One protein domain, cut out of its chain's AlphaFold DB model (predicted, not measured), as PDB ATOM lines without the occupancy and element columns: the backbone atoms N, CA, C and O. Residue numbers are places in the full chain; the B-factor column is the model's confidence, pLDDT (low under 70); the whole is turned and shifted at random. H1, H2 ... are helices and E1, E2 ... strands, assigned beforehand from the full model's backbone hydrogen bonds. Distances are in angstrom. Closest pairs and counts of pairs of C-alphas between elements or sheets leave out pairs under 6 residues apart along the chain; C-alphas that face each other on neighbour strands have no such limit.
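AT A GLANCE: This is residues 3 to 66 of the 155 residues of an uncharacterized protein of Bacteroides faecis (UniProt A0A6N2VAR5). A twisted sheet of four strands forms a slab, and one helix, H1, packs slantwise over one of its faces, while the other face bears no named helix. A wide loop, residues 20 to 30, leads from the longest strand, E2, to H1, and a very short helix, H2, sits near one end of H1 and only grazes the sheet. The printed part has 64 residues, with named elements in the order E1, E2, H1, E3, H2, E4; the sheet's order is E1, E2, E4, E3, with antiparallel neighbours, and the class is mixed, helices and strands. The whole is compact, with a radius of gyration of the C-alphas of 10.7 A and spans of 32 by 22 by 16 A.

HOW THE PARTS SIT: The inner strands E2, residues 11 to 19, and E4, residues 60 to 65, are antiparallel at 162 degrees, with N 14 and O 64 within hydrogen-bond range at 2.9 A. The edge strand E1, residues 3 to 8, forms a hairpin with E2, antiparallel at 148 degrees, with N 6 and O 13 at 2.9 A. The other edge strand, E3, residues 47 to 50, is antiparallel to E4 at 167 degrees, with N 63 and O 48 at 2.8 A. E1 and E3 are apart. H1, residues 31 to 42, is on the sheet at a height of 8.4 A, over E2 and E4, slantwise to the strands at 41 degrees to E4 on the local plane. Its closest C-alphas to E3 are those of Ile 36 and Phe 50, 7.7 A apart. E2, H1 and E3 make a split strand-helix-strand unit, two strands running the same way with E4 between them in the sheet, and its crossover is left-handed. H2, residues 52 to 55, touches H1, which meets it with residues 32 to 36 alone; the closest C-alphas, of Ser 32 and Thr 55, are 5.3 A apart. H2 only just grazes the sheet, with residues 52 to 54. In H1, 7 of 8 O i to N i+4 pairs are within hydrogen-bond range; H2 is too short for such a pair.

IN THESE COORDINATES: E2 measures 23.4 A from first to last C-alpha, E4 17.1 A, H1 16.3 A, E1 15.2 A, E3 10.4 A and H2 5.3 A. E1 begins at C-alpha 3 (-38.481, -30.546, -7.717). H1 begins at C-alpha 31 (-43.507, -37.814, 5.319). E4 ends at C-alpha 65 (-46.939, -22.832, -1.249).

THE WHOLE: The two C-alphas farthest apart, those of Asp 23 and Asp 44, are 32.7 A apart. The printed part has no cut. The link from E2 to H1, 11 residues, is long, and the other links are tight. The mean pLDDT of the printed part is 91.8, and residue 23 is under 70.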
ATOM      1  N   THR A   3     -37.268 -31.264  -8.130       94.19
ATOM      2  CA  THR A   3     -38.481 -30.546  -7.717       94.19
ATOM      3  C   THR A   3     -39.664 -31.503  -7.698       94.19
ATOM      4  O   THR A   3     -39.924 -32.180  -8.690       94.19
ATOM      5  N   VAL A   4     -40.396 -31.528  -6.589       94.81
ATOM      6  CA  VAL A   4     -41.647 -32.279  -6.433       94.81
ATOM      7  C   VAL A   4     -42.760 -31.286  -6.131       94.81
ATOM      8  O   VAL A   4     -42.558 -30.323  -5.393       94.81
ATOM      9  N   THR A   5     -43.930 -31.477  -6.735       93.06
ATOM     10  CA  THR A   5     -45.115 -30.656  -6.461       93.06
ATOM     11  C   THR A   5     -46.274 -31.564  -6.093       93.06
ATOM     12  O   THR A   5     -46.609 -32.468  -6.853       93.06
ATOM     13  N   GLU A   6     -46.893 -31.318  -4.944       92.31
ATOM     14  CA  GLU A   6     -47.964 -32.160  -4.409       92.31
ATOM     15  C   GLU A   6     -49.079 -31.295  -3.804       92.31
ATOM     16  O   GLU A   6     -48.829 -30.211  -3.272       92.31
ATOM     17  N   LEU A   7     -50.328 -31.761  -3.896       89.00
ATOM     18  CA  LEU A   7     -51.445 -31.160  -3.170       89.00
ATOM     19  C   LEU A   7     -51.436 -31.682  -1.728       89.00
ATOM     20  O   LEU A   7     -51.633 -32.873  -1.503       89.00
ATOM     21  N   TYR A   8     -51.260 -30.791  -0.759       88.44
ATOM     22  CA  TYR A   8     -51.191 -31.126   0.660       88.44
ATOM     23  C   TYR A   8     -51.960 -30.084   1.479       88.44
ATOM     24  O   TYR A   8     -51.749 -28.885   1.314       88.44
ATOM     25  N   TYR A   9     -52.910 -30.533   2.308       83.62
ATOM     26  CA  TYR A   9     -53.803 -29.673   3.110       83.62
ATOM     27  C   TYR A   9     -54.446 -28.501   2.340       83.62
ATOM     28  O   TYR A   9     -54.544 -27.385   2.834       83.62
ATOM     29  N   GLY A  10     -54.895 -28.741   1.104       79.00
ATOM     30  CA  GLY A  10     -55.544 -27.709   0.282       79.00
ATOM     31  C   GLY A  10     -54.580 -26.719  -0.384       79.00
ATOM     32  O   GLY A  10     -55.017 -25.869  -1.161       79.00
ATOM     33  N   HIS A  11     -53.274 -26.867  -0.160       86.44
ATOM     34  CA  HIS A  11     -52.230 -26.086  -0.808       86.44
ATOM     35  C   HIS A  11     -51.484 -26.921  -1.845       86.44
ATOM     36  O   HIS A  11     -51.204 -28.099  -1.640       86.44
ATOM     37  N   THR A  12     -51.118 -26.305  -2.968       90.94
ATOM     38  CA  THR A  12     -50.120 -26.899  -3.863       90.94
ATOM     39  C   THR A  12     -48.750 -26.550  -3.306       90.94
ATOM     40  O   THR A  12     -48.344 -25.390  -3.358       90.94
ATOM     41  N   ILE A  13     -48.066 -27.540  -2.745       94.19
ATOM     42  CA  ILE A  13     -46.735 -27.382  -2.172       94.19
ATOM     43  C   ILE A  13     -45.703 -27.780  -3.216       94.19
ATOM     44  O   ILE A  13     -45.763 -28.874  -3.771       94.19
ATOM     45  N   GLN A  14     -44.754 -26.888  -3.473       95.00
ATOM     46  CA  GLN A  14     -43.568 -27.178  -4.263       95.00
ATOM     47  C   GLN A  14     -42.382 -27.343  -3.319       95.00
ATOM     48  O   GLN A  14     -42.133 -26.467  -2.492       95.00
ATOM     49  N   VAL A  15     -41.637 -28.433  -3.483       96.56
ATOM     50  CA  VAL A  15     -40.404 -28.712  -2.748       96.56
ATOM     51  C   VAL A  15     -39.261 -28.876  -3.734       96.56
ATOM     52  O   VAL A  15     -39.323 -29.714  -4.631       96.56
ATOM     53  N   ASP A  16     -38.213 -28.085  -3.545       96.25
ATOM     54  CA  ASP A  16     -36.961 -28.156  -4.283       96.25
ATOM     55  C   ASP A  16     -35.913 -28.846  -3.391       96.25
ATOM     56  O   ASP A  16     -35.348 -28.246  -2.473       96.25
ATOM     57  N   PHE A  17     -35.666 -30.132  -3.647       95.50
ATOM     58  CA  PHE A  17     -34.692 -30.951  -2.929       95.50
ATOM     59  C   PHE A  17     -33.276 -30.661  -3.415       95.50
ATOM     60  O   PHE A  17     -32.941 -30.850  -4.594       95.50
ATOM     61  N   THR A  18     -32.429 -30.249  -2.477       93.94
ATOM     62  CA  THR A  18     -30.991 -30.071  -2.689       93.94
ATOM     63  C   THR A  18     -30.266 -31.405  -2.528       93.94
ATOM     64  O   THR A  18     -29.495 -31.774  -3.415       93.94
ATOM     65  N   ILE A  19     -30.576 -32.153  -1.462       90.69
ATOM     66  CA  ILE A  19     -30.030 -33.489  -1.180       90.69
ATOM     67  C   ILE A  19     -31.177 -34.495  -1.058       90.69
ATOM     68  O   ILE A  19     -32.195 -34.220  -0.416       90.69
ATOM     69  N   THR A  20     -31.004 -35.660  -1.686       89.44
ATOM     70  CA  THR A  20     -31.891 -36.819  -1.549       89.44
ATOM     71  C   THR A  20     -31.071 -38.079  -1.236       89.44
ATOM     72  O   THR A  20     -29.986 -38.263  -1.800       89.44
ATOM     73  N   PRO A  21     -31.555 -38.986  -0.369       83.19
ATOM     74  CA  PRO A  21     -30.878 -40.250  -0.100       83.19
ATOM     75  C   PRO A  21     -30.863 -41.154  -1.344       83.19
ATOM     76  O   PRO A  21     -31.916 -41.426  -1.916       83.19
ATOM     77  N   LYS A  22     -29.673 -41.652  -1.723       72.25
ATOM     78  CA  LYS A  22     -29.407 -42.658  -2.782       72.25
ATOM     79  C   LYS A  22     -30.226 -42.489  -4.074       72.25
ATOM     80  O   LYS A  22     -31.151 -43.269  -4.277       72.25
ATOM     81  N   ASP A  23     -29.855 -41.541  -4.940       66.94
ATOM     82  CA  ASP A  23     -30.334 -41.399  -6.338       66.94
ATOM     83  C   ASP A  23     -31.831 -41.707  -6.546       66.94
ATOM     84  O   ASP A  23     -32.247 -42.282  -7.554       66.94
ATOM     85  N   LYS A  24     -32.652 -41.382  -5.545       73.81
ATOM     86  CA  LYS A  24     -34.047 -41.792  -5.492       73.81
ATOM     87  C   LYS A  24     -34.858 -40.715  -6.184       73.81
ATOM     88  O   LYS A  24     -34.935 -39.596  -5.680       73.81
ATOM     89  N   GLU A  25     -35.460 -41.050  -7.319       83.62
ATOM     90  CA  GLU A  25     -36.488 -40.200  -7.908       83.62
ATOM     91  C   GLU A  25     -37.715 -40.213  -6.993       83.62
ATOM     92  O   GLU A  25     -38.347 -41.243  -6.758       83.62
ATOM     93  N   LEU A  26     -38.012 -39.056  -6.411       89.50
ATOM     94  CA  LEU A  26     -39.188 -38.855  -5.573       89.50
ATOM     95  C   LEU A  26     -40.437 -38.605  -6.429       89.50
ATOM     96  O   LEU A  26     -40.516 -37.603  -7.133       89.50
ATOM     97  N   GLU A  27     -41.438 -39.476  -6.332       90.25
ATOM     98  CA  GLU A  27     -42.769 -39.219  -6.909       90.25
ATOM     99  C   GLU A  27     -43.633 -38.324  -6.002       90.25
ATOM    100  O   GLU A  27     -44.507 -37.607  -6.482       90.25
ATOM    101  N   PHE A  28     -43.359 -38.343  -4.693       93.31
ATOM    102  CA  PHE A  28     -44.129 -37.654  -3.655       93.31
ATOM    103  C   PHE A  28     -43.198 -36.992  -2.640       93.31
ATOM    104  O   PHE A  28     -42.043 -37.398  -2.482       93.31
ATOM    105  N   ILE A  29     -43.707 -35.984  -1.929       95.06
ATOM    106  CA  ILE A  29     -42.993 -35.365  -0.811       95.06
ATOM    107  C   ILE A  29     -42.941 -36.395   0.340       95.06
ATOM    108  O   ILE A  29     -44.001 -36.891   0.742       95.06
ATOM    109  N   PRO A  30     -41.747 -36.732   0.874       94.94
ATOM    110  CA  PRO A  30     -41.597 -37.662   1.995       94.94
ATOM    111  C   PRO A  30     -42.311 -37.185   3.263       94.94
ATOM    112  O   PRO A  30     -42.418 -35.981   3.501       94.94
ATOM    113  N   ASP A  31     -42.740 -38.124   4.107       95.19
ATOM    114  CA  ASP A  31     -43.507 -37.814   5.319       95.19
ATOM    115  C   ASP A  31     -42.720 -36.958   6.326       95.19
ATOM    116  O   ASP A  31     -43.285 -36.022   6.886       95.19
ATOM    117  N   SER A  32     -41.409 -37.182   6.474       95.00
ATOM    118  CA  SER A  32     -40.542 -36.351   7.328       95.00
ATOM    119  C   SER A  32     -40.489 -34.889   6.874       95.00
ATOM    120  O   SER A  32     -40.506 -33.971   7.688       95.00
ATOM    121  N   VAL A  33     -40.515 -34.639   5.562       96.19
ATOM    122  CA  VAL A  33     -40.593 -33.275   5.014       96.19
ATOM    123  C   VAL A  33     -42.005 -32.703   5.158       96.19
ATOM    124  O   VAL A  33     -42.163 -31.518   5.452       96.19
ATOM    125  N   LYS A  34     -43.046 -33.529   4.989       96.06
ATOM    126  CA  LYS A  34     -44.446 -33.124   5.203       96.06
ATOM    127  C   LYS A  34     -44.708 -32.686   6.640       96.06
ATOM    128  O   LYS A  34     -45.447 -31.727   6.824       96.06
ATOM    129  N   GLU A  35     -44.102 -33.337   7.630       95.56
ATOM    130  CA  GLU A  35     -44.222 -32.955   9.041       95.56
ATOM    131  C   GLU A  35     -43.649 -31.554   9.301       95.56
ATOM    132  O   GLU A  35     -44.318 -30.716   9.907       95.56
ATOM    133  N   ILE A  36     -42.465 -31.252   8.756       96.06
ATOM    134  CA  ILE A  36     -41.860 -29.911   8.837       96.06
ATOM    135  C   ILE A  36     -42.766 -28.869   8.176       96.06
ATOM    136  O   ILE A  36     -43.057 -27.824   8.757       96.06
ATOM    137  N   ILE A  37     -43.240 -29.161   6.960       96.44
ATOM    138  CA  ILE A  37     -44.152 -28.276   6.230       96.44
ATOM    139  C   ILE A  37     -45.425 -28.048   7.045       96.44
ATOM    140  O   ILE A  37     -45.852 -26.909   7.189       96.44
ATOM    141  N   PHE A  38     -46.018 -29.105   7.599       94.75
ATOM    142  CA  PHE A  38     -47.224 -29.018   8.413       94.75
ATOM    143  C   PHE A  38     -47.023 -28.102   9.621       94.75
ATOM    144  O   PHE A  38     -47.812 -27.179   9.804       94.75
ATOM    145  N   ASN A  39     -45.947 -28.297  10.387       94.69
ATOM    146  CA  ASN A  39     -45.637 -27.458  11.543       94.69
ATOM    147  C   ASN A  39     -45.522 -25.981  11.137       94.69
ATOM    148  O   ASN A  39     -46.185 -25.128  11.724       94.69
ATOM    149  N   ASN A  40     -44.805 -25.687  10.053       94.62
ATOM    150  CA  ASN A  40     -44.684 -24.322   9.550       94.62
ATOM    151  C   ASN A  40     -46.030 -23.741   9.071       94.62
ATOM    152  O   ASN A  40     -46.322 -22.572   9.318       94.62
ATOM    153  N   LEU A  41     -46.884 -24.541   8.423       92.69
ATOM    154  CA  LEU A  41     -48.224 -24.107   8.015       92.69
ATOM    155  C   LEU A  41     -49.109 -23.759   9.220       92.69
ATOM    156  O   LEU A  41     -49.905 -22.827   9.129       92.69
ATOM    157  N   THR A  42     -48.966 -24.457  10.354       91.38
ATOM    158  CA  THR A  42     -49.692 -24.092  11.586       91.38
ATOM    159  C   THR A  42     -49.258 -22.745  12.167       91.38
ATOM    160  O   THR A  42     -50.020 -22.128  12.909       91.38
ATOM    161  N   GLU A  43     -48.079 -22.258  11.776       92.81
ATOM    162  CA  GLU A  43     -47.539 -20.941  12.126       92.81
ATOM    163  C   GLU A  43     -47.770 -19.886  11.024       92.81
ATOM    164  O   GLU A  43     -47.176 -18.810  11.063       92.81
ATOM    165  N   ASP A  44     -48.634 -20.175  10.041       88.75
ATOM    166  CA  ASP A  44     -48.943 -19.304   8.890       88.75
ATOM    167  C   ASP A  44     -47.711 -18.965   8.020       88.75
ATOM    168  O   ASP A  44     -47.644 -17.951   7.317       88.75
ATOM    169  N   VAL A  45     -46.703 -19.841   8.039       94.75
ATOM    170  CA  VAL A  45     -45.508 -19.732   7.200       94.75
ATOM    171  C   VAL A  45     -45.782 -20.399   5.855       94.75
ATOM    172  O   VAL A  45     -46.163 -21.562   5.782       94.75
ATOM    173  N   ASN A  46     -45.562 -19.673   4.756       93.25
ATOM    174  CA  ASN A  46     -45.894 -20.141   3.403       93.25
ATOM    175  C   ASN A  46     -44.699 -20.672   2.592       93.25
ATOM    176  O   ASN A  46     -44.869 -21.076   1.438       93.25
ATOM    177  N   SER A  47     -43.496 -20.631   3.159       96.44
ATOM    178  CA  SER A  47     -42.267 -21.156   2.567       96.44
ATOM    179  C   SER A  47     -41.189 -21.336   3.628       96.44
ATOM    180  O   SER A  47     -41.211 -20.669   4.658       96.44
ATOM    181  N   GLY A  48     -40.233 -22.221   3.380       96.50
ATOM    182  CA  GLY A  48     -39.159 -22.490   4.327       96.50
ATOM    183  C   GLY A  48     -38.054 -23.354   3.745       96.50
ATOM    184  O   GLY A  48     -38.084 -23.744   2.577       96.50
ATOM    185  N   GLU A  49     -37.074 -23.650   4.586       97.44
ATOM    186  CA  GLU A  49     -35.946 -24.528   4.283       97.44
ATOM    187  C   GLU A  49     -35.902 -25.655   5.314       97.44
ATOM    188  O   GLU A  49     -36.435 -25.508   6.413       97.44
ATOM    189  N   PHE A  50     -35.304 -26.781   4.941       96.44
ATOM    190  CA  PHE A  50     -35.069 -27.915   5.828       96.44
ATOM    191  C   PHE A  50     -33.741 -28.579   5.480       96.44
ATOM    192  O   PHE A  50     -33.283 -28.555   4.330       96.44
ATOM    193  N   THR A  51     -33.134 -29.191   6.481       96.25
ATOM    194  CA  THR A  51     -31.843 -29.864   6.409       96.25
ATOM    195  C   THR A  51     -31.984 -31.365   6.654       96.25
ATOM    196  O   THR A  51     -33.034 -31.866   7.067       96.25
ATOM    197  N   GLU A  52     -30.900 -32.098   6.407       94.12
ATOM    198  CA  GLU A  52     -30.824 -33.536   6.693       94.12
ATOM    199  C   GLU A  52     -31.034 -33.830   8.185       94.12
ATOM    200  O   GLU A  52     -31.580 -34.875   8.532       94.12
ATOM    201  N   GLU A  53     -30.633 -32.895   9.052       93.38
ATOM    202  CA  GLU A  53     -30.790 -32.989  10.504       93.38
ATOM    203  C   GLU A  53     -32.254 -32.789  10.918       93.38
ATOM    204  O   GLU A  53     -32.760 -33.550  11.739       93.38
ATOM    205  N   ASP A  54     -32.959 -31.845  10.279       92.56
ATOM    206  CA  ASP A  54     -34.384 -31.585  10.536       92.56
ATOM    207  C   ASP A  54     -35.267 -32.773  10.134       92.56
ATOM    208  O   ASP A  54     -36.277 -33.053  10.774       92.56
ATOM    209  N   THR A  55     -34.902 -33.462   9.048       91.81
ATOM    210  CA  THR A  55     -35.709 -34.562   8.499       91.81
ATOM    211  C   THR A  55     -35.386 -35.918   9.111       91.81
ATOM    212  O   THR A  55     -36.212 -36.820   9.018       91.81
ATOM    213  N   GLY A  56     -34.186 -36.112   9.671       89.50
ATOM    214  CA  GLY A  56     -33.720 -37.402  10.205       89.50
ATOM    215  C   GLY A  56     -33.479 -38.502   9.154       89.50
ATOM    216  O   GLY A  56     -32.808 -39.491   9.444       89.50
ATOM    217  N   ASP A  57     -33.958 -38.303   7.923       88.06
ATOM    218  CA  ASP A  57     -33.931 -39.275   6.826       88.06
ATOM    219  C   ASP A  57     -32.962 -38.888   5.696       88.06
ATOM    220  O   ASP A  57     -32.878 -39.587   4.685       88.06
ATOM    221  N   GLY A  58     -32.218 -37.786   5.848       91.50
ATOM    222  CA  GLY A  58     -31.203 -37.349   4.884       91.50
ATOM    223  C   GLY A  58     -31.739 -36.527   3.706       91.50
ATOM    224  O   GLY A  58     -31.149 -36.547   2.625       91.50
ATOM    225  N   TYR A  59     -32.856 -35.816   3.883       94.19
ATOM    226  CA  TYR A  59     -33.371 -34.872   2.890       94.19
ATOM    227  C   TYR A  59     -32.996 -33.438   3.263       94.19
ATOM    228  O   TYR A  59     -33.143 -33.046   4.412       94.19
ATOM    229  N   SER A  60     -32.602 -32.619   2.289       95.56
ATOM    230  CA  SER A  60     -32.503 -31.164   2.476       95.56
ATOM    231  C   SER A  60     -33.070 -30.413   1.285       95.56
ATOM    232  O   SER A  60     -33.070 -30.912   0.154       95.56
ATOM    233  N   GLY A  61     -33.554 -29.197   1.513       96.56
ATOM    234  CA  GLY A  61     -34.158 -28.414   0.452       96.56
ATOM    235  C   GLY A  61     -34.953 -27.220   0.936       96.56
ATOM    236  O   GLY A  61     -34.835 -26.763   2.071       96.56
ATOM    237  N   LYS A  62     -35.760 -26.702   0.016       97.69
ATOM    238  CA  LYS A  62     -36.658 -25.573   0.252       97.69
ATOM    239  C   LYS A  62     -38.054 -25.938  -0.187       97.69
ATOM    240  O   LYS A  62     -38.230 -26.721  -1.117       97.69
ATOM    241  N   TRP A  63     -39.046 -25.343   0.445       97.06
ATOM    242  CA  TRP A  63     -40.436 -25.542   0.083       97.06
ATOM    243  C   TRP A  63     -41.183 -24.216   0.057       97.06
ATOM    244  O   TRP A  63     -40.788 -23.239   0.695       97.06
ATOM    245  N   LYS A  64     -42.268 -24.178  -0.709       96.06
ATOM    246  CA  LYS A  64     -43.196 -23.048  -0.758       96.06
ATOM    247  C   LYS A  64     -44.591 -23.500  -1.162       96.06
ATOM    248  O   LYS A  64     -44.742 -24.401  -1.989       96.06
ATOM    249  N   ILE A  65     -45.607 -22.816  -0.650       93.69
ATOM    250  CA  ILE A  65     -46.939 -22.832  -1.249       93.69
ATOM    251  C   ILE A  65     -46.845 -22.137  -2.609       93.69
ATOM    252  O   ILE A  65     -46.307 -21.036  -2.727       93.69
ATOM    253  N   GLN A  66     -47.403 -22.752  -3.649       87.56
ATOM    254  CA  GLN A  66     -47.666 -22.055  -4.900       87.56
ATOM    255  C   GLN A  66     -48.850 -21.094  -4.695       87.56
ATOM    256  O   GLN A  66     -49.977 -21.554  -4.495       87.56
TER     257      GLN A  66